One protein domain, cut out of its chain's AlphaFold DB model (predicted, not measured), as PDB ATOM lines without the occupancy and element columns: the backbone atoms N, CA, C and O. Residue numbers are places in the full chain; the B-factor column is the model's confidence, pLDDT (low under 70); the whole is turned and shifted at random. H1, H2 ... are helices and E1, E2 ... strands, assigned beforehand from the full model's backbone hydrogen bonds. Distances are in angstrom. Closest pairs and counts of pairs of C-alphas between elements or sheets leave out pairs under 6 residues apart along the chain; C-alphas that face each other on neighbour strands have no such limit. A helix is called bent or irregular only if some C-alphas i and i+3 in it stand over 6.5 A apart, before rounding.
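This is residues 10 to 126 of the 132 residues of an uncharacterized protein of Caldalkalibacillus thermarum (strain TA2.A1) (UniProt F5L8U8). A strongly twisted wall of three strands has H1 running along one face and no named helix over the other; on H1's side the helical hairpin of H3 and H4 extends from beside edge strand E2, with H4 packed on H1. The unnamed stretch of residues 70 to 86 makes a wide loop at the end of the long axis away from that hairpin's turn. The printed part has 117 residues, with three named strands and four named helices in the order E1, E2, H1, H2, E3, H3, H4. The sheet, in the order E2, E1, E3, is antiparallel, and the class is mixed, helices and strands. The whole is compact, with a radius of gyration of the C-alphas of 14.3 A and spans of 45 by 33 by 20 A.

E1, residues 10 to 16, and E2, residues 22 to 29, form a hairpin; N 12 and O 26 are 2.8 A apart, within hydrogen-bond range. H1, residues 33 to 44, is on the sheet at a height of 8.9 A, and its line and that of E1 stand at 4 degrees on the local plane. H2, residues 51 to 57, only grazes the sheet and is irregular: C-alphas 53 and 56 are 9.5 A apart. E3, residues 60 to 69, is the antiparallel neighbour of E1, with N 13 and O 64 at 2.8 A, and bends by 55 degrees at residue 63. E2, H1, H2 and E3 make a split strand-helix-strand unit, two strands running the same way with E1 between them, its crossover right-handed. H3, residues 87 to 100, lies on the same face as H1, over none of the strands, an arrangement of two layers, helices on one face of a sheet. With residues 94 to 98 alone H3 touches H2, closest at the C-alphas of Ile 54 and Arg 97, 6.1 A. H4, residues 110 to 124, touches H3 at a shallow tilt of 32 degrees, opposite ways, with the C-alphas of Thr 88 and Gln 124 closest at 4.3 A. H4 only just touches H1, with 3 pairs of C-alphas within 8 A, the closest Thr 39 and Glu 119 at 7.0 A. In H1, H3 and H4 every O i to N i+4 pair is within hydrogen-bond range; in H2 1 of 3 is, and 1 of 4 O i to N i+3 pairs.

E1 begins at C-alpha 10, (190.417, 186.039, 127.963). E2 is 23.2 A long, E3 23.7 A, H3 20.2 A and H4 20.9 A. H4 ends at C-alpha 124, (182.925, 195.896, 138.558).

The C-alphas of Asp 77 and Pro 107, the two farthest apart, are 46.8 A apart. The printed part has no cut, and the link from E3 to H3 is long, 17 residues. Residues 70 to 82 and residue 126 have pLDDT under 70.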
ATOM      1  N   HIS A  10     189.014 185.815 127.684       89.56
ATOM      2  CA  HIS A  10     190.417 186.039 127.963       89.56
ATOM      3  C   HIS A  10     190.702 185.638 129.411       89.56
ATOM      4  O   HIS A  10     189.862 185.787 130.303       89.56
ATOM      5  N   GLY A  11     191.892 185.093 129.620       89.94
ATOM      6  CA  GLY A  11     192.456 184.790 130.920       89.94
ATOM      7  C   GLY A  11     193.637 185.712 131.194       89.94
ATOM      8  O   GLY A  11     194.455 185.947 130.310       89.94
ATOM      9  N   LEU A  12     193.759 186.197 132.420       91.75
ATOM     10  CA  LEU A  12     194.938 186.909 132.888       91.75
ATOM     11  C   LEU A  12     195.478 186.186 134.114       91.75
ATOM     12  O   LEU A  12     194.775 186.034 135.107       91.75
ATOM     13  N   VAL A  13     196.716 185.711 134.037       91.75
ATOM     14  CA  VAL A  13     197.384 185.055 135.159       91.75
ATOM     15  C   VAL A  13     198.144 186.116 135.940       91.75
ATOM     16  O   VAL A  13     199.111 186.695 135.436       91.75
ATOM     17  N   LEU A  14     197.698 186.345 137.170       93.19
ATOM     18  CA  LEU A  14     198.406 187.138 138.164       93.19
ATOM     19  C   LEU A  14     199.230 186.207 139.046       93.19
ATOM     20  O   LEU A  14     198.765 185.126 139.395       93.19
ATOM     21  N   TYR A  15     200.435 186.601 139.426       92.38
ATOM     22  CA  TYR A  15     201.215 185.890 140.432       92.38
ATOM     23  C   TYR A  15     201.229 186.702 141.721       92.38
ATOM     24  O   TYR A  15     201.762 187.810 141.739       92.38
ATOM     25  N   ILE A  16     200.621 186.165 142.778       92.50
ATOM     26  CA  ILE A  16     200.544 186.803 144.095       92.50
ATOM     27  C   ILE A  16     201.802 186.434 144.885       92.50
ATOM     28  O   ILE A  16     202.140 185.256 144.981       92.50
ATOM     29  N   TYR A  17     202.491 187.416 145.471       89.19
ATOM     30  CA  TYR A  17     203.764 187.210 146.184       89.19
ATOM     31  C   TYR A  17     203.624 187.052 147.710       89.19
ATOM     32  O   TYR A  17     204.624 186.993 148.422       89.19
ATOM     33  N   HIS A  18     202.398 186.982 148.227       82.88
ATOM     34  CA  HIS A  18     202.089 187.014 149.658       82.88
ATOM     35  C   HIS A  18     201.979 185.619 150.292       82.88
ATOM     36  O   HIS A  18     201.284 184.794 149.708       82.88
ATOM     37  N   ASP A  19     202.566 185.416 151.492       76.56
ATOM     38  CA  ASP A  19     202.582 184.250 152.424       76.56
ATOM     39  C   ASP A  19     202.682 182.839 151.813       76.56
ATOM     40  O   ASP A  19     203.537 182.034 152.185       76.56
ATOM     41  N   GLN A  20     201.802 182.527 150.873       82.50
ATOM     42  CA  GLN A  20     201.820 181.367 150.002       82.50
ATOM     43  C   GLN A  20     201.751 181.860 148.555       82.50
ATOM     44  O   GLN A  20     200.651 182.035 148.031       82.50
ATOM     45  N   PRO A  21     202.897 182.109 147.899       86.38
ATOM     46  CA  PRO A  21     202.908 182.594 146.529       86.38
ATOM     47  C   PRO A  21     202.169 181.643 145.592       86.38
ATOM     48  O   PRO A  21     202.465 180.446 145.542       86.38
ATOM     49  N   HIS A  22     201.198 182.168 144.854       87.38
ATOM     50  CA  HIS A  22     200.332 181.359 144.006       87.38
ATOM     51  C   HIS A  22     199.879 182.133 142.768       87.38
ATOM     52  O   HIS A  22     199.770 183.363 142.800       87.38
ATOM     53  N   PRO A  23     199.611 181.427 141.657       89.19
ATOM     54  CA  PRO A  23     198.944 182.030 140.524       89.19
ATOM     55  C   PRO A  23     197.456 182.228 140.831       89.19
ATOM     56  O   PRO A  23     196.810 181.357 141.409       89.19
ATOM     57  N   LEU A  24     196.911 183.342 140.365       89.06
ATOM     58  CA  LEU A  24     195.492 183.637 140.323       89.06
ATOM     59  C   LEU A  24     195.078 183.819 138.860       89.06
ATOM     60  O   LEU A  24     195.653 184.641 138.147       89.06
ATOM     61  N   LEU A  25     194.079 183.063 138.405       90.00
ATOM     62  CA  LEU A  25     193.532 183.211 137.059       90.00
ATOM     63  C   LEU A  25     192.323 184.147 137.090       90.00
ATOM     64  O   LEU A  25     191.275 183.790 137.620       90.00
ATOM     65  N   LEU A  26     192.456 185.320 136.481       90.81
ATOM     66  CA  LEU A  26     191.339 186.213 136.199       90.81
ATOM     67  C   LEU A  26     190.716 185.877 134.854       90.81
ATOM     68  O   LEU A  26     191.419 185.672 133.869       90.81
ATOM     69  N   VAL A  27     189.391 185.865 134.806       90.56
ATOM     70  CA  VAL A  27     188.616 185.547 133.608       90.56
ATOM     71  C   VAL A  27     187.749 186.732 133.235       90.56
ATOM     72  O   VAL A  27     187.036 187.284 134.073       90.56
ATOM     73  N   MET A  28     187.775 187.087 131.955       90.38
ATOM     74  CA  MET A  28     187.002 188.196 131.411       90.38
ATOM     75  C   MET A  28     186.488 187.895 130.000       90.38
ATOM     76  O   MET A  28     187.103 187.111 129.271       90.38
ATOM     77  N   PRO A  29     185.367 188.498 129.591       88.69
ATOM     78  CA  PRO A  29     184.962 188.553 128.190       88.69
ATOM     79  C   PRO A  29     186.014 189.245 127.296       88.69
ATOM     80  O   PRO A  29     186.703 190.165 127.736       88.69
ATOM     81  N   GLU A  30     186.148 188.811 126.038       87.56
ATOM     82  CA  GLU A  30     187.093 189.395 125.061       87.56
ATOM     83  C   GLU A  30     186.847 190.894 124.804       87.56
ATOM     84  O   GLU A  30     187.796 191.639 124.576       87.56
ATOM     85  N   ASP A  31     185.596 191.356 124.871       86.69
ATOM     86  CA  ASP A  31     185.208 192.746 124.598       86.69
ATOM     87  C   ASP A  31     185.697 193.750 125.647       86.69
ATOM     88  O   ASP A  31     185.886 194.913 125.304       86.69
ATOM     89  N   VAL A  32     185.969 193.308 126.877       88.31
ATOM     90  CA  VAL A  32     186.517 194.156 127.955       88.31
ATOM     91  C   VAL A  32     187.984 193.855 128.268       88.31
ATOM     92  O   VAL A  32     188.602 194.528 129.090       88.31
ATOM     93  N   ALA A  33     188.572 192.838 127.626       89.62
ATOM     94  CA  ALA A  33     189.885 192.317 127.997       89.62
ATOM     95  C   ALA A  33     191.013 193.352 127.872       89.62
ATOM     96  O   ALA A  33     191.925 193.375 128.699       89.62
ATOM     97  N   GLY A  34     190.948 194.220 126.857       90.38
ATOM     98  CA  GLY A  34     191.941 195.275 126.647       90.38
ATOM     99  C   GLY A  34     191.955 196.304 127.778       90.38
ATOM    100  O   GLY A  34     193.026 196.637 128.293       90.38
ATOM    101  N   ASP A  35     190.773 196.754 128.199       91.44
ATOM    102  CA  ASP A  35     190.627 197.736 129.272       91.44
ATOM    103  C   ASP A  35     191.024 197.134 130.619       91.44
ATOM    104  O   ASP A  35     191.855 197.702 131.326       91.44
ATOM    105  N   VAL A  36     190.553 195.917 130.917       92.69
ATOM    106  CA  VAL A  36     190.949 195.183 132.127       92.69
ATOM    107  C   VAL A  36     192.465 195.003 132.193       92.69
ATOM    108  O   VAL A  36     193.078 195.308 133.214       92.69
ATOM    109  N   LEU A  37     193.104 194.546 131.111       93.69
ATOM    110  CA  LEU A  37     194.556 194.371 131.074       93.69
ATOM    111  C   LEU A  37     195.297 195.691 131.319       93.69
ATOM    112  O   LEU A  37     196.312 195.707 132.020       93.69
ATOM    113  N   SER A  38     194.807 196.785 130.737       94.38
ATOM    114  CA  SER A  38     195.372 198.124 130.910       94.38
ATOM    115  C   SER A  38     195.289 198.580 132.367       94.38
ATOM    116  O   SER A  38     196.314 198.939 132.950       94.38
ATOM    117  N   THR A  39     194.107 198.499 132.983       96.00
ATOM    118  CA  THR A  39     193.882 198.873 134.387       96.00
ATOM    119  C   THR A  39     194.724 198.015 135.329       96.00
ATOM    120  O   THR A  39     195.434 198.555 136.176       96.00
ATOM    121  N   ILE A  40     194.753 196.692 135.132       96.31
ATOM    122  CA  ILE A  40     195.547 195.779 135.965       96.31
ATOM    123  C   ILE A  40     197.051 196.054 135.838       96.31
ATOM    124  O   ILE A  40     197.740 196.090 136.853       96.31
ATOM    125  N   LYS A  41     197.577 196.315 134.633       96.19
ATOM    126  CA  LYS A  41     199.003 196.658 134.439       96.19
ATOM    127  C   LYS A  41     199.386 198.025 135.000       96.19
ATOM    128  O   LYS A  41     200.550 198.237 135.342       96.19
ATOM    129  N   LYS A  42     198.454 198.982 135.034       96.88
ATOM    130  CA  LYS A  42     198.671 200.262 135.721       96.88
ATOM    131  C   LYS A  42     198.719 200.039 137.228       96.88
ATOM    132  O   LYS A  42     199.660 200.501 137.862       96.88
ATOM    133  N   PHE A  43     197.761 199.284 137.766       97.06
ATOM    134  CA  PHE A  43     197.700 198.984 139.191       97.06
ATOM    135  C   PHE A  43     198.898 198.156 139.662       97.06
ATOM    136  O   PHE A  43     199.467 198.464 140.695       97.06
ATOM    137  N   GLU A  44     199.375 197.195 138.865       96.56
ATOM    138  CA  GLU A  44     200.595 196.417 139.141       96.56
ATOM    139  C   GLU A  44     201.806 197.306 139.480       96.56
ATOM    140  O   GLU A  44     202.629 196.944 140.318       96.56
ATOM    141  N   LYS A  45     201.907 198.475 138.838       95.75
ATOM    142  CA  LYS A  45     203.005 199.439 139.013       95.75
ATOM    143  C   LYS A  45     202.737 200.483 140.099       95.75
ATOM    144  O   LYS A  45     203.622 201.293 140.367       95.75
ATOM    145  N   SER A  46     201.530 200.499 140.657       94.94
ATOM    146  CA  SER A  46     201.099 201.442 141.683       94.94
ATOM    147  C   SER A  46     201.751 201.131 143.026       94.94
ATOM    148  O   SER A  46     201.974 199.966 143.358       94.94
ATOM    149  N   ALA A  47     201.962 202.163 143.846       93.81
ATOM    150  CA  ALA A  47     202.295 201.971 145.257       93.81
ATOM    151  C   ALA A  47     201.168 201.249 146.021       93.81
ATOM    152  O   ALA A  47     201.433 200.562 147.003       93.81
ATOM    153  N   LEU A  48     199.924 201.338 145.534       94.62
ATOM    154  CA  LEU A  48     198.756 200.668 146.110       94.62
ATOM    155  C   LEU A  48     198.735 199.152 145.859       94.62
ATOM    156  O   LEU A  48     197.991 198.433 146.527       94.62
ATOM    157  N   ASN A  49     199.576 198.632 144.957       95.25
ATOM    158  CA  ASN A  49     199.818 197.193 144.809       95.25
ATOM    159  C   ASN A  49     200.815 196.699 145.865       95.25
ATOM    160  O   ASN A  49     201.846 196.100 145.561       95.25
ATOM    161  N   ALA A  50     200.498 196.970 147.124       92.81
ATOM    162  CA  ALA A  50     201.270 196.534 148.269       92.81
ATOM    163  C   ALA A  50     200.349 195.836 149.272       92.81
ATOM    164  O   ALA A  50     199.141 196.089 149.338       92.81
ATOM    165  N   GLN A  51     200.916 194.903 150.030       91.50
ATOM    166  CA  GLN A  51     200.165 194.042 150.942       91.50
ATOM    167  C   GLN A  51     199.373 194.862 151.968       91.50
ATOM    168  O   GLN A  51     198.248 194.503 152.313       91.50
ATOM    169  N   GLU A  52     199.947 195.964 152.442       90.50
ATOM    170  CA  GLU A  52     199.325 196.886 153.387       90.50
ATOM    171  C   GLU A  52     198.007 197.483 152.876       90.50
ATOM    172  O   GLU A  52     197.145 197.808 153.688       90.50
ATOM    173  N   TYR A  53     197.816 197.569 151.555       91.94
ATOM    174  CA  TYR A  53     196.634 198.177 150.948       91.94
ATOM    175  C   TYR A  53     195.630 197.130 150.451       91.94
ATOM    176  O   TYR A  53     194.436 197.215 150.736       91.94
ATOM    177  N   ILE A  54     196.096 196.095 149.744       91.25
ATOM    178  CA  ILE A  54     195.216 195.097 149.102       91.25
ATOM    179  C   ILE A  54     195.210 193.721 149.788       91.25
ATOM    180  O   ILE A  54     194.508 192.801 149.356       91.25
ATOM    181  N   GLY A  55     195.925 193.575 150.907       88.94
ATOM    182  CA  GLY A  55     195.963 192.355 151.710       88.94
ATOM    183  C   GLY A  55     196.431 191.144 150.906       88.94
ATOM    184  O   GLY A  55     197.372 191.224 150.134       88.94
ATOM    185  N   GLN A  56     195.735 190.014 151.047       87.81
ATOM    186  CA  GLN A  56     196.098 188.744 150.396       87.81
ATOM    187  C   GLN A  56     195.963 188.746 148.861       87.81
ATOM    188  O   GLN A  56     196.320 187.757 148.227       87.81
ATOM    189  N   LEU A  57     195.422 189.812 148.263       87.19
ATOM    190  CA  LEU A  57     195.301 189.947 146.808       87.19
ATOM    191  C   LEU A  57     196.543 190.566 146.164       87.19
ATOM    192  O   LEU A  57     196.593 190.656 144.942       87.19
ATOM    193  N   GLY A  58     197.543 190.956 146.955       86.56
ATOM    194  CA  GLY A  58     198.841 191.351 146.438       86.56
ATOM    195  C   GLY A  58     199.930 191.421 147.513       86.56
ATOM    196  O   GLY A  58     199.726 190.955 148.629       86.56
ATOM    197  N   PRO A  59     201.117 191.948 147.183       94.56
ATOM    198  CA  PRO A  59     201.497 192.452 145.866       94.56
ATOM    199  C   PRO A  59     201.412 191.360 144.794       94.56
ATOM    200  O   PRO A  59     201.631 190.177 145.079       94.56
ATOM    201  N   PHE A  60     201.083 191.747 143.564       94.94
ATOM    202  CA  PHE A  60     200.996 190.821 142.433       94.94
ATOM    203  C   PHE A  60     201.699 191.333 141.176       94.94
ATOM    204  O   PHE A  60     201.925 192.532 141.033       94.94
ATOM    205  N   SER A  61     202.009 190.419 140.252       95.62
ATOM    206  CA  SER A  61     202.475 190.741 138.896       95.62
ATOM    207  C   SER A  61     201.668 190.030 137.816       95.62
ATOM    208  O   SER A  61     201.126 188.945 138.039       95.62
ATOM    209  N   VAL A  62     201.591 190.621 136.627       94.06
ATOM    210  CA  VAL A  62     200.977 189.983 135.457       94.06
ATOM    211  C   VAL A  62     202.011 189.080 134.785       94.06
ATOM    212  O   VAL A  62     202.979 189.565 134.203       94.06
ATOM    213  N   VAL A  63     201.795 187.761 134.806       91.25
ATOM    214  CA  VAL A  63     202.769 186.790 134.267       91.25
ATOM    215  C   VAL A  63     202.359 186.175 132.933       91.25
ATOM    216  O   VAL A  63     203.223 185.770 132.155       91.25
ATOM    217  N   HIS A  64     201.060 186.102 132.637       86.69
ATOM    218  CA  HIS A  64     200.595 185.555 131.366       86.69
ATOM    219  C   HIS A  64     199.230 186.104 130.961       86.69
ATOM    220  O   HIS A  64     198.337 186.238 131.792       86.69
ATOM    221  N   GLU A  65     199.060 186.367 129.671       87.94
ATOM    222  CA  GLU A  65     197.772 186.670 129.058       87.94
ATOM    223  C   GLU A  65     197.392 185.502 128.158       87.94
ATOM    224  O   GLU A  65     198.187 185.054 127.329       87.94
ATOM    225  N   ILE A  66     196.171 185.013 128.326       84.06
ATOM    226  CA  ILE A  66     195.635 183.899 127.573       84.06
ATOM    227  C   ILE A  66     194.435 184.397 126.761       84.06
ATOM    228  O   ILE A  66     193.473 184.906 127.328       84.06
ATOM    229  N   GLN A  67     194.446 184.203 125.440       83.94
ATOM    230  CA  GLN A  67     193.423 184.746 124.534       83.94
ATOM    231  C   GLN A  67     192.594 183.659 123.833       83.94
ATOM    232  O   GLN A  67     193.100 182.584 123.513       83.94
ATOM    233  N   GLY A  68     191.338 183.986 123.513       73.81
ATOM    234  CA  GLY A  68     190.543 183.245 122.528       73.81
ATOM    235  C   GLY A  68     189.946 181.908 122.985       73.81
ATOM    236  O   GLY A  68     189.748 181.026 122.147       73.81
ATOM    237  N   PHE A  69     189.624 181.737 124.273       76.88
ATOM    238  CA  PHE A  69     188.989 180.505 124.765       76.88
ATOM    239  C   PHE A  69     187.477 180.519 124.560       76.88
ATOM    240  O   PHE A  69     186.808 181.505 124.860       76.88
ATOM    241  N   GLU A  70     186.924 179.395 124.101       69.00
ATOM    242  CA  GLU A  70     185.470 179.214 123.952       69.00
ATOM    243  C   GLU A  70     184.806 178.659 125.223       69.00
ATOM    244  O   GLU A  70     183.596 178.787 125.400       69.00
ATOM    245  N   LYS A  71     185.582 178.015 126.103       64.69
ATOM    246  CA  LYS A  71     185.088 177.419 127.348       64.69
ATOM    247  C   LYS A  71     186.209 177.293 128.373       64.69
ATOM    248  O   LYS A  71     187.300 176.836 128.044       64.69
ATOM    249  N   ILE A  72     185.894 177.602 129.628       62.47
ATOM    250  CA  ILE A  72     186.747 177.313 130.785       62.47
ATOM    251  C   ILE A  72     186.159 176.095 131.492       62.47
ATOM    252  O   ILE A  72     184.973 176.068 131.814       62.47
ATOM    253  N   THR A  73     186.968 175.051 131.665       56.69
ATOM    254  CA  THR A  73     186.577 173.834 132.389       56.69
ATOM    255  C   THR A  73     187.504 173.688 133.585       56.69
ATOM    256  O   THR A  73     188.712 173.554 133.413       56.69
ATOM    257  N   ILE A  74     186.937 173.764 134.788       56.56
ATOM    258  CA  ILE A  74     187.680 173.647 136.044       56.56
ATOM    259  C   ILE A  74     187.694 172.167 136.430       56.56
ATOM    260  O   ILE A  74     186.639 171.554 136.583       56.56
ATOM    261  N   HIS A  75     188.886 171.591 136.569       58.41
ATOM    262  CA  HIS A  75     189.074 170.236 137.076       58.41
ATOM    263  C   HIS A  75     189.534 170.343 138.534       58.41
ATOM    264  O   HIS A  75     190.640 170.805 138.796       58.41
ATOM    265  N   HIS A  76     188.680 169.959 139.486       48.88
ATOM    266  CA  HIS A  76     188.894 170.156 140.931       48.88
ATOM    267  C   HIS A  76     189.984 169.268 141.564       48.88
ATOM    268  O   HIS A  76     190.129 169.250 142.783       48.88
ATOM    269  N   ASP A  77     190.769 168.540 140.772       50.31
ATOM    270  CA  ASP A  77     191.523 167.404 141.301       50.31
ATOM    271  C   ASP A  77     192.843 167.748 142.004       50.31
ATOM    272  O   ASP A  77     193.423 166.836 142.588       50.31
ATOM    273  N   THR A  78     193.349 168.996 142.018       46.22
ATOM    274  CA  THR A  78     194.654 169.230 142.690       46.22
ATOM    275  C   THR A  78     194.940 170.524 143.465       46.22
ATOM    276  O   THR A  78     195.836 170.451 144.300       46.22
ATOM    277  N   LEU A  79     194.262 171.672 143.336       47.72
ATOM    278  CA  LEU A  79     194.650 172.868 144.122       47.72
ATOM    279  C   LEU A  79     193.462 173.802 144.412       47.72
ATOM    280  O   LEU A  79     192.844 174.312 143.486       47.72
ATOM    281  N   SER A  80     193.188 174.114 145.683       52.00
ATOM    282  CA  SER A  80     192.135 175.072 146.089       52.00
ATOM    283  C   SER A  80     192.396 176.515 145.630       52.00
ATOM    284  O   SER A  80     191.480 177.326 145.599       52.00
ATOM    285  N   TRP A  81     193.637 176.837 145.256       53.66
ATOM    286  CA  TRP A  81     194.062 178.163 144.780       53.66
ATOM    287  C   TRP A  81     193.840 178.369 143.272       53.66
ATOM    288  O   TRP A  81     194.176 179.418 142.738       53.66
ATOM    289  N   SER A  82     193.328 177.348 142.574       58.16
ATOM    290  CA  SER A  82     193.245 177.294 141.107       58.16
ATOM    291  C   SER A  82     191.881 177.676 140.533       58.16
ATOM    292  O   SER A  82     191.678 177.565 139.321       58.16
ATOM    293  N   GLU A  83     190.940 178.116 141.372       70.19
ATOM    294  CA  GLU A  83     189.635 178.534 140.875       70.19
ATOM    295  C   GLU A  83     189.759 179.874 140.136       70.19
ATOM    296  O   GLU A  83     190.222 180.861 140.717       70.19
ATOM    297  N   PRO A  84     189.370 179.928 138.851       81.31
ATOM    298  CA  PRO A  84     189.328 181.175 138.116       81.31
ATOM    299  C   PRO A  84     188.370 182.156 138.799       81.31
ATOM    300  O   PRO A  84     187.244 181.796 139.140       81.31
ATOM    301  N   ILE A  85     188.799 183.404 138.952       87.75
ATOM    302  CA  ILE A  85     187.981 184.490 139.491       87.75
ATOM    303  C   ILE A  85     187.499 185.356 138.328       87.75
ATOM    304  O   ILE A  85     188.268 185.681 137.420       87.75
ATOM    305  N   LEU A  86     186.223 185.749 138.335       89.56
ATOM    306  CA  LEU A  86     185.724 186.724 137.369       89.56
ATOM    307  C   LEU A  86     186.365 188.084 137.628       89.56
ATOM    308  O   LEU A  86     186.509 188.518 138.770       89.56
ATOM    309  N   TYR A  87     186.717 188.786 136.558       91.69
ATOM    310  CA  TYR A  87     187.358 190.092 136.663       91.69
ATOM    311  C   TYR A  87     186.534 191.095 137.498       91.69
ATOM    312  O   TYR A  87     187.109 191.836 138.288       91.69
ATOM    313  N   THR A  88     185.200 191.056 137.416       91.56
ATOM    314  CA  THR A  88     184.294 191.885 138.229       91.56
ATOM    315  C   THR A  88     184.408 191.593 139.725       91.56
ATOM    316  O   THR A  88     184.414 192.517 140.533       91.56
ATOM    317  N   ASP A  89     184.541 190.321 140.110       91.00
ATOM    318  CA  ASP A  89     184.674 189.916 141.514       91.00
ATOM    319  C   ASP A  89     186.036 190.322 142.076       91.00
ATOM    320  O   ASP A  89     186.146 190.741 143.229       91.00
ATOM    321  N   PHE A  90     187.084 190.208 141.255       92.88
ATOM    322  CA  PHE A  90     188.402 190.728 141.598       92.88
ATOM    323  C   PHE A  90     188.354 192.246 141.789       92.88
ATOM    324  O   PHE A  90     188.790 192.740 142.827       92.88
ATOM    325  N   ALA A  91     187.757 192.969 140.837       94.31
ATOM    326  CA  ALA A  91     187.607 194.418 140.895       94.31
ATOM    327  C   ALA A  91     186.844 194.868 142.141       94.31
ATOM    328  O   ALA A  91     187.316 195.750 142.851       94.31
ATOM    329  N   LYS A  92     185.735 194.196 142.469       93.50
ATOM    330  CA  LYS A  92     184.976 194.451 143.694       93.50
ATOM    331  C   LYS A  92     185.847 194.300 144.941       93.50
ATOM    332  O   LYS A  92     185.884 195.195 145.775       93.50
ATOM    333  N   LYS A  93     186.572 193.183 145.075       93.12
ATOM    334  CA  LYS A  93     187.413 192.935 146.259       93.12
ATOM    335  C   LYS A  93     188.534 193.964 146.414       93.12
ATOM    336  O   LYS A  93     188.878 194.299 147.544       93.12
ATOM    337  N   ILE A  94     189.122 194.425 145.309       94.69
ATOM    338  CA  ILE A  94     190.123 195.495 145.345       94.69
ATOM    339  C   ILE A  94     189.452 196.825 145.698       94.69
ATOM    340  O   ILE A  94     189.894 197.483 146.631       94.69
ATOM    341  N   SER A  95     188.358 197.184 145.022       93.94
ATOM    342  CA  SER A  95     187.615 198.424 145.261       93.94
ATOM    343  C   SER A  95     187.160 198.560 146.713       93.94
ATOM    344  O   SER A  95     187.409 199.598 147.316       93.94
ATOM    345  N   ASP A  96     186.559 197.517 147.296       92.94
ATOM    346  CA  ASP A  96     186.127 197.509 148.701       92.94
ATOM    347  C   ASP A  96     187.308 197.850 149.633       92.94
ATOM    348  O   ASP A  96     187.199 198.707 150.503       92.94
ATOM    349  N   ARG A  97     188.479 197.241 149.395       92.75
ATOM    350  CA  ARG A  97     189.689 197.505 150.188       92.75
ATOM    351  C   ARG A  97     190.220 198.920 150.003       92.75
ATOM    352  O   ARG A  97     190.637 199.535 150.974       92.75
ATOM    353  N   LEU A  98     190.227 199.431 148.774       94.00
ATOM    354  CA  LEU A  98     190.683 200.792 148.502       94.00
ATOM    355  C   LEU A  98     189.747 201.833 149.137       94.00
ATOM    356  O   LEU A  98     190.216 202.828 149.677       94.00
ATOM    357  N   GLN A  99     188.435 201.588 149.136       92.94
ATOM    358  CA  GLN A  99     187.464 202.462 149.799       92.94
ATOM    359  C   GLN A  99     187.682 202.513 151.316       92.94
ATOM    360  O   GLN A  99     187.659 203.601 151.892       92.94
ATOM    361  N   ASP A 100     187.994 201.380 151.952       91.81
ATOM    362  CA  ASP A 100     188.313 201.325 153.388       91.81
ATOM    363  C   ASP A 100     189.556 202.164 153.765       91.81
ATOM    364  O   ASP A 100     189.727 202.556 154.925       91.81
ATOM    365  N   LEU A 101     190.427 202.462 152.792       90.12
ATOM    366  CA  LEU A 101     191.646 203.250 152.979       90.12
ATOM    367  C   LEU A 101     191.444 204.760 152.824       90.12
ATOM    368  O   LEU A 101     192.362 205.502 153.167       90.12
ATOM    369  N   MET A 102     190.286 205.231 152.344       85.50
ATOM    370  CA  MET A 102     190.070 206.651 152.020       85.50
ATOM    371  C   MET A 102     190.389 207.605 153.178       85.50
ATOM    372  O   MET A 102     190.959 208.665 152.952       85.50
ATOM    373  N   ASP A 103     190.092 207.206 154.416       83.25
ATOM    374  CA  ASP A 103     190.330 208.032 155.609       83.25
ATOM    375  C   ASP A 103     191.703 207.780 156.269       83.25
ATOM    376  O   ASP A 103     192.034 208.386 157.290       83.25
ATOM    377  N   GLN A 104     192.489 206.843 155.733       83.56
ATOM    378  CA  GLN A 104     193.702 206.304 156.364       83.56
ATOM    379  C   GLN A 104     194.964 206.487 155.512       83.56
ATOM    380  O   GLN A 104     196.077 206.318 156.017       83.56
ATOM    381  N   VAL A 105     194.806 206.796 154.224       80.81
ATOM    382  CA  VAL A 105     195.913 206.898 153.272       80.81
ATOM    383  C   VAL A 105     196.668 208.220 153.417       80.81
ATOM    384  O   VAL A 105     196.131 209.245 153.835       80.81
ATOM    385  N   GLN A 106     197.960 208.182 153.093       82.25
ATOM    386  CA  GLN A 106     198.804 209.373 153.100       82.25
ATOM    387  C   GLN A 106     198.367 210.346 151.982       82.25
ATOM    388  O   GLN A 106     197.983 209.887 150.906       82.25
ATOM    389  N   PRO A 107     198.439 211.677 152.184       82.06
ATOM    390  CA  PRO A 107     197.951 212.656 151.202       82.06
ATOM    391  C   PRO A 107     198.581 212.548 149.804       82.06
ATOM    392  O   PRO A 107     197.991 212.968 148.817       82.06
ATOM    393  N   ASP A 108     199.790 212.000 149.706       85.56
ATOM    394  CA  ASP A 108     200.516 211.771 148.455       85.56
ATOM    395  C   ASP A 108     199.988 210.579 147.641       85.56
ATOM    396  O   ASP A 108     200.223 210.521 146.436       85.56
ATOM    397  N   LEU A 109     199.241 209.664 148.267       88.88
ATOM    398  CA  LEU A 109     198.588 208.528 147.609       88.88
ATOM    399  C   LEU A 109     197.088 208.752 147.376       88.88
ATOM    400  O   LEU A 109     196.442 207.921 146.744       88.88
ATOM    401  N   GLU A 110     196.523 209.861 147.858       90.69
ATOM    402  CA  GLU A 110     195.083 210.138 147.793       90.69
ATOM    403  C   GLU A 110     194.571 210.241 146.346       90.69
ATOM    404  O   GLU A 110     193.559 209.633 146.000       90.69
ATOM    405  N   GLU A 111     195.292 210.948 145.470       91.88
ATOM    406  CA  GLU A 111     194.909 211.085 144.055       91.88
ATOM    407  C   GLU A 111     194.924 209.731 143.330       91.88
ATOM    408  O   GLU A 111     193.986 209.389 142.607       91.88
ATOM    409  N   GLU A 112     195.967 208.933 143.564       94.12
ATOM    410  CA  GLU A 112     196.104 207.596 142.990       94.12
ATOM    411  C   GLU A 112     195.026 206.643 143.530       94.12
ATOM    412  O   GLU A 112     194.437 205.870 142.770       94.12
ATOM    413  N   LEU A 113     194.704 206.741 144.823       94.81
ATOM    414  CA  LEU A 113     193.647 205.966 145.465       94.81
ATOM    415  C   LEU A 113     192.286 206.258 144.834       94.81
ATOM    416  O   LEU A 113     191.587 205.331 144.423       94.81
ATOM    417  N   VAL A 114     191.925 207.537 144.706       94.12
ATOM    418  CA  VAL A 114     190.661 207.958 144.086       94.12
ATOM    419  C   VAL A 114     190.592 207.504 142.627       94.12
ATOM    420  O   VAL A 114     189.554 206.996 142.194       94.12
ATOM    421  N   TYR A 115     191.697 207.624 141.882       95.00
ATOM    422  CA  TYR A 115     191.789 207.130 140.508       95.00
ATOM    423  C   TYR A 115     191.465 205.632 140.422       95.00
ATOM    424  O   TYR A 115     190.584 205.233 139.655       95.00
ATOM    425  N   PHE A 116     192.122 204.798 141.233       96.31
ATOM    426  CA  PHE A 116     191.917 203.351 141.169       96.31
ATOM    427  C   PHE A 116     190.572 202.895 141.732       96.31
ATOM    428  O   PHE A 116     190.002 201.948 141.193       96.31
ATOM    429  N   ILE A 117     190.006 203.577 142.734       95.19
ATOM    430  CA  ILE A 117     188.618 203.332 143.161       95.19
ATOM    431  C   ILE A 117     187.668 203.512 141.969       95.19
ATOM    432  O   ILE A 117     186.814 202.654 141.730       95.19
ATOM    433  N   GLY A 118     187.837 204.583 141.187       94.31
ATOM    434  CA  GLY A 118     187.040 204.835 139.985       94.31
ATOM    435  C   GLY A 118     187.188 203.734 138.932       94.31
ATOM    436  O   GLY A 118     186.190 203.168 138.487       94.31
ATOM    437  N   GLU A 119     188.424 203.381 138.579       95.06
ATOM    438  CA  GLU A 119     188.716 202.334 137.588       95.06
ATOM    439  C   GLU A 119     188.139 200.967 137.995       95.06
ATOM    440  O   GLU A 119     187.485 200.305 137.185       95.06
ATOM    441  N   PHE A 120     188.322 200.546 139.253       94.75
ATOM    442  CA  PHE A 120     187.795 199.263 139.727       94.75
ATOM    443  C   PHE A 120     186.272 199.269 139.897       94.75
ATOM    444  O   PHE A 120     185.641 198.240 139.656       94.75
ATOM    445  N   THR A 121     185.662 200.414 140.214       92.56
ATOM    446  CA  THR A 121     184.195 200.555 140.213       92.56
ATOM    447  C   THR A 121     183.640 200.394 138.794       92.56
ATOM    448  O   THR A 121     182.713 199.615 138.574       92.56
ATOM    449  N   MET A 122     184.260 201.036 137.797       91.06
ATOM    450  CA  MET A 122     183.877 200.859 136.390       91.06
ATOM    451  C   MET A 122     184.056 199.409 135.925       91.06
ATOM    452  O   MET A 122     183.198 198.868 135.228       91.06
ATOM    453  N   MET A 123     185.146 198.761 136.337       90.88
ATOM    454  CA  MET A 123     185.425 197.360 136.028       90.88
ATOM    455  C   MET A 123     184.394 196.410 136.642       90.88
ATOM    456  O   MET A 123     183.963 195.471 135.976       90.88
ATOM    457  N   GLN A 124     183.967 196.663 137.880       88.25
ATOM    458  CA  GLN A 124     182.925 195.896 138.558       88.25
ATOM    459  C   GLN A 124     181.578 195.993 137.829       88.25
ATOM    460  O   GLN A 124     180.915 194.976 137.625       88.25
ATOM    461  N   ASP A 125     181.184 197.198 137.421       83.50
ATOM    462  CA  ASP A 125     179.849 197.465 136.873       83.50
ATOM    463  C   ASP A 125     179.704 197.065 135.387       83.50
ATOM    464  O   ASP A 125     178.693 197.366 134.752       83.50
ATOM    465  N   ASN A 126     180.701 196.375 134.810       69.44
ATOM    466  CA  ASN A 126     180.863 196.178 133.361       69.44
ATOM    467  C   ASN A 126     180.835 197.510 132.583       69.44
ATOM    468  O   ASN A 126     180.426 197.545 131.423       69.44
TER     469      ASN A 126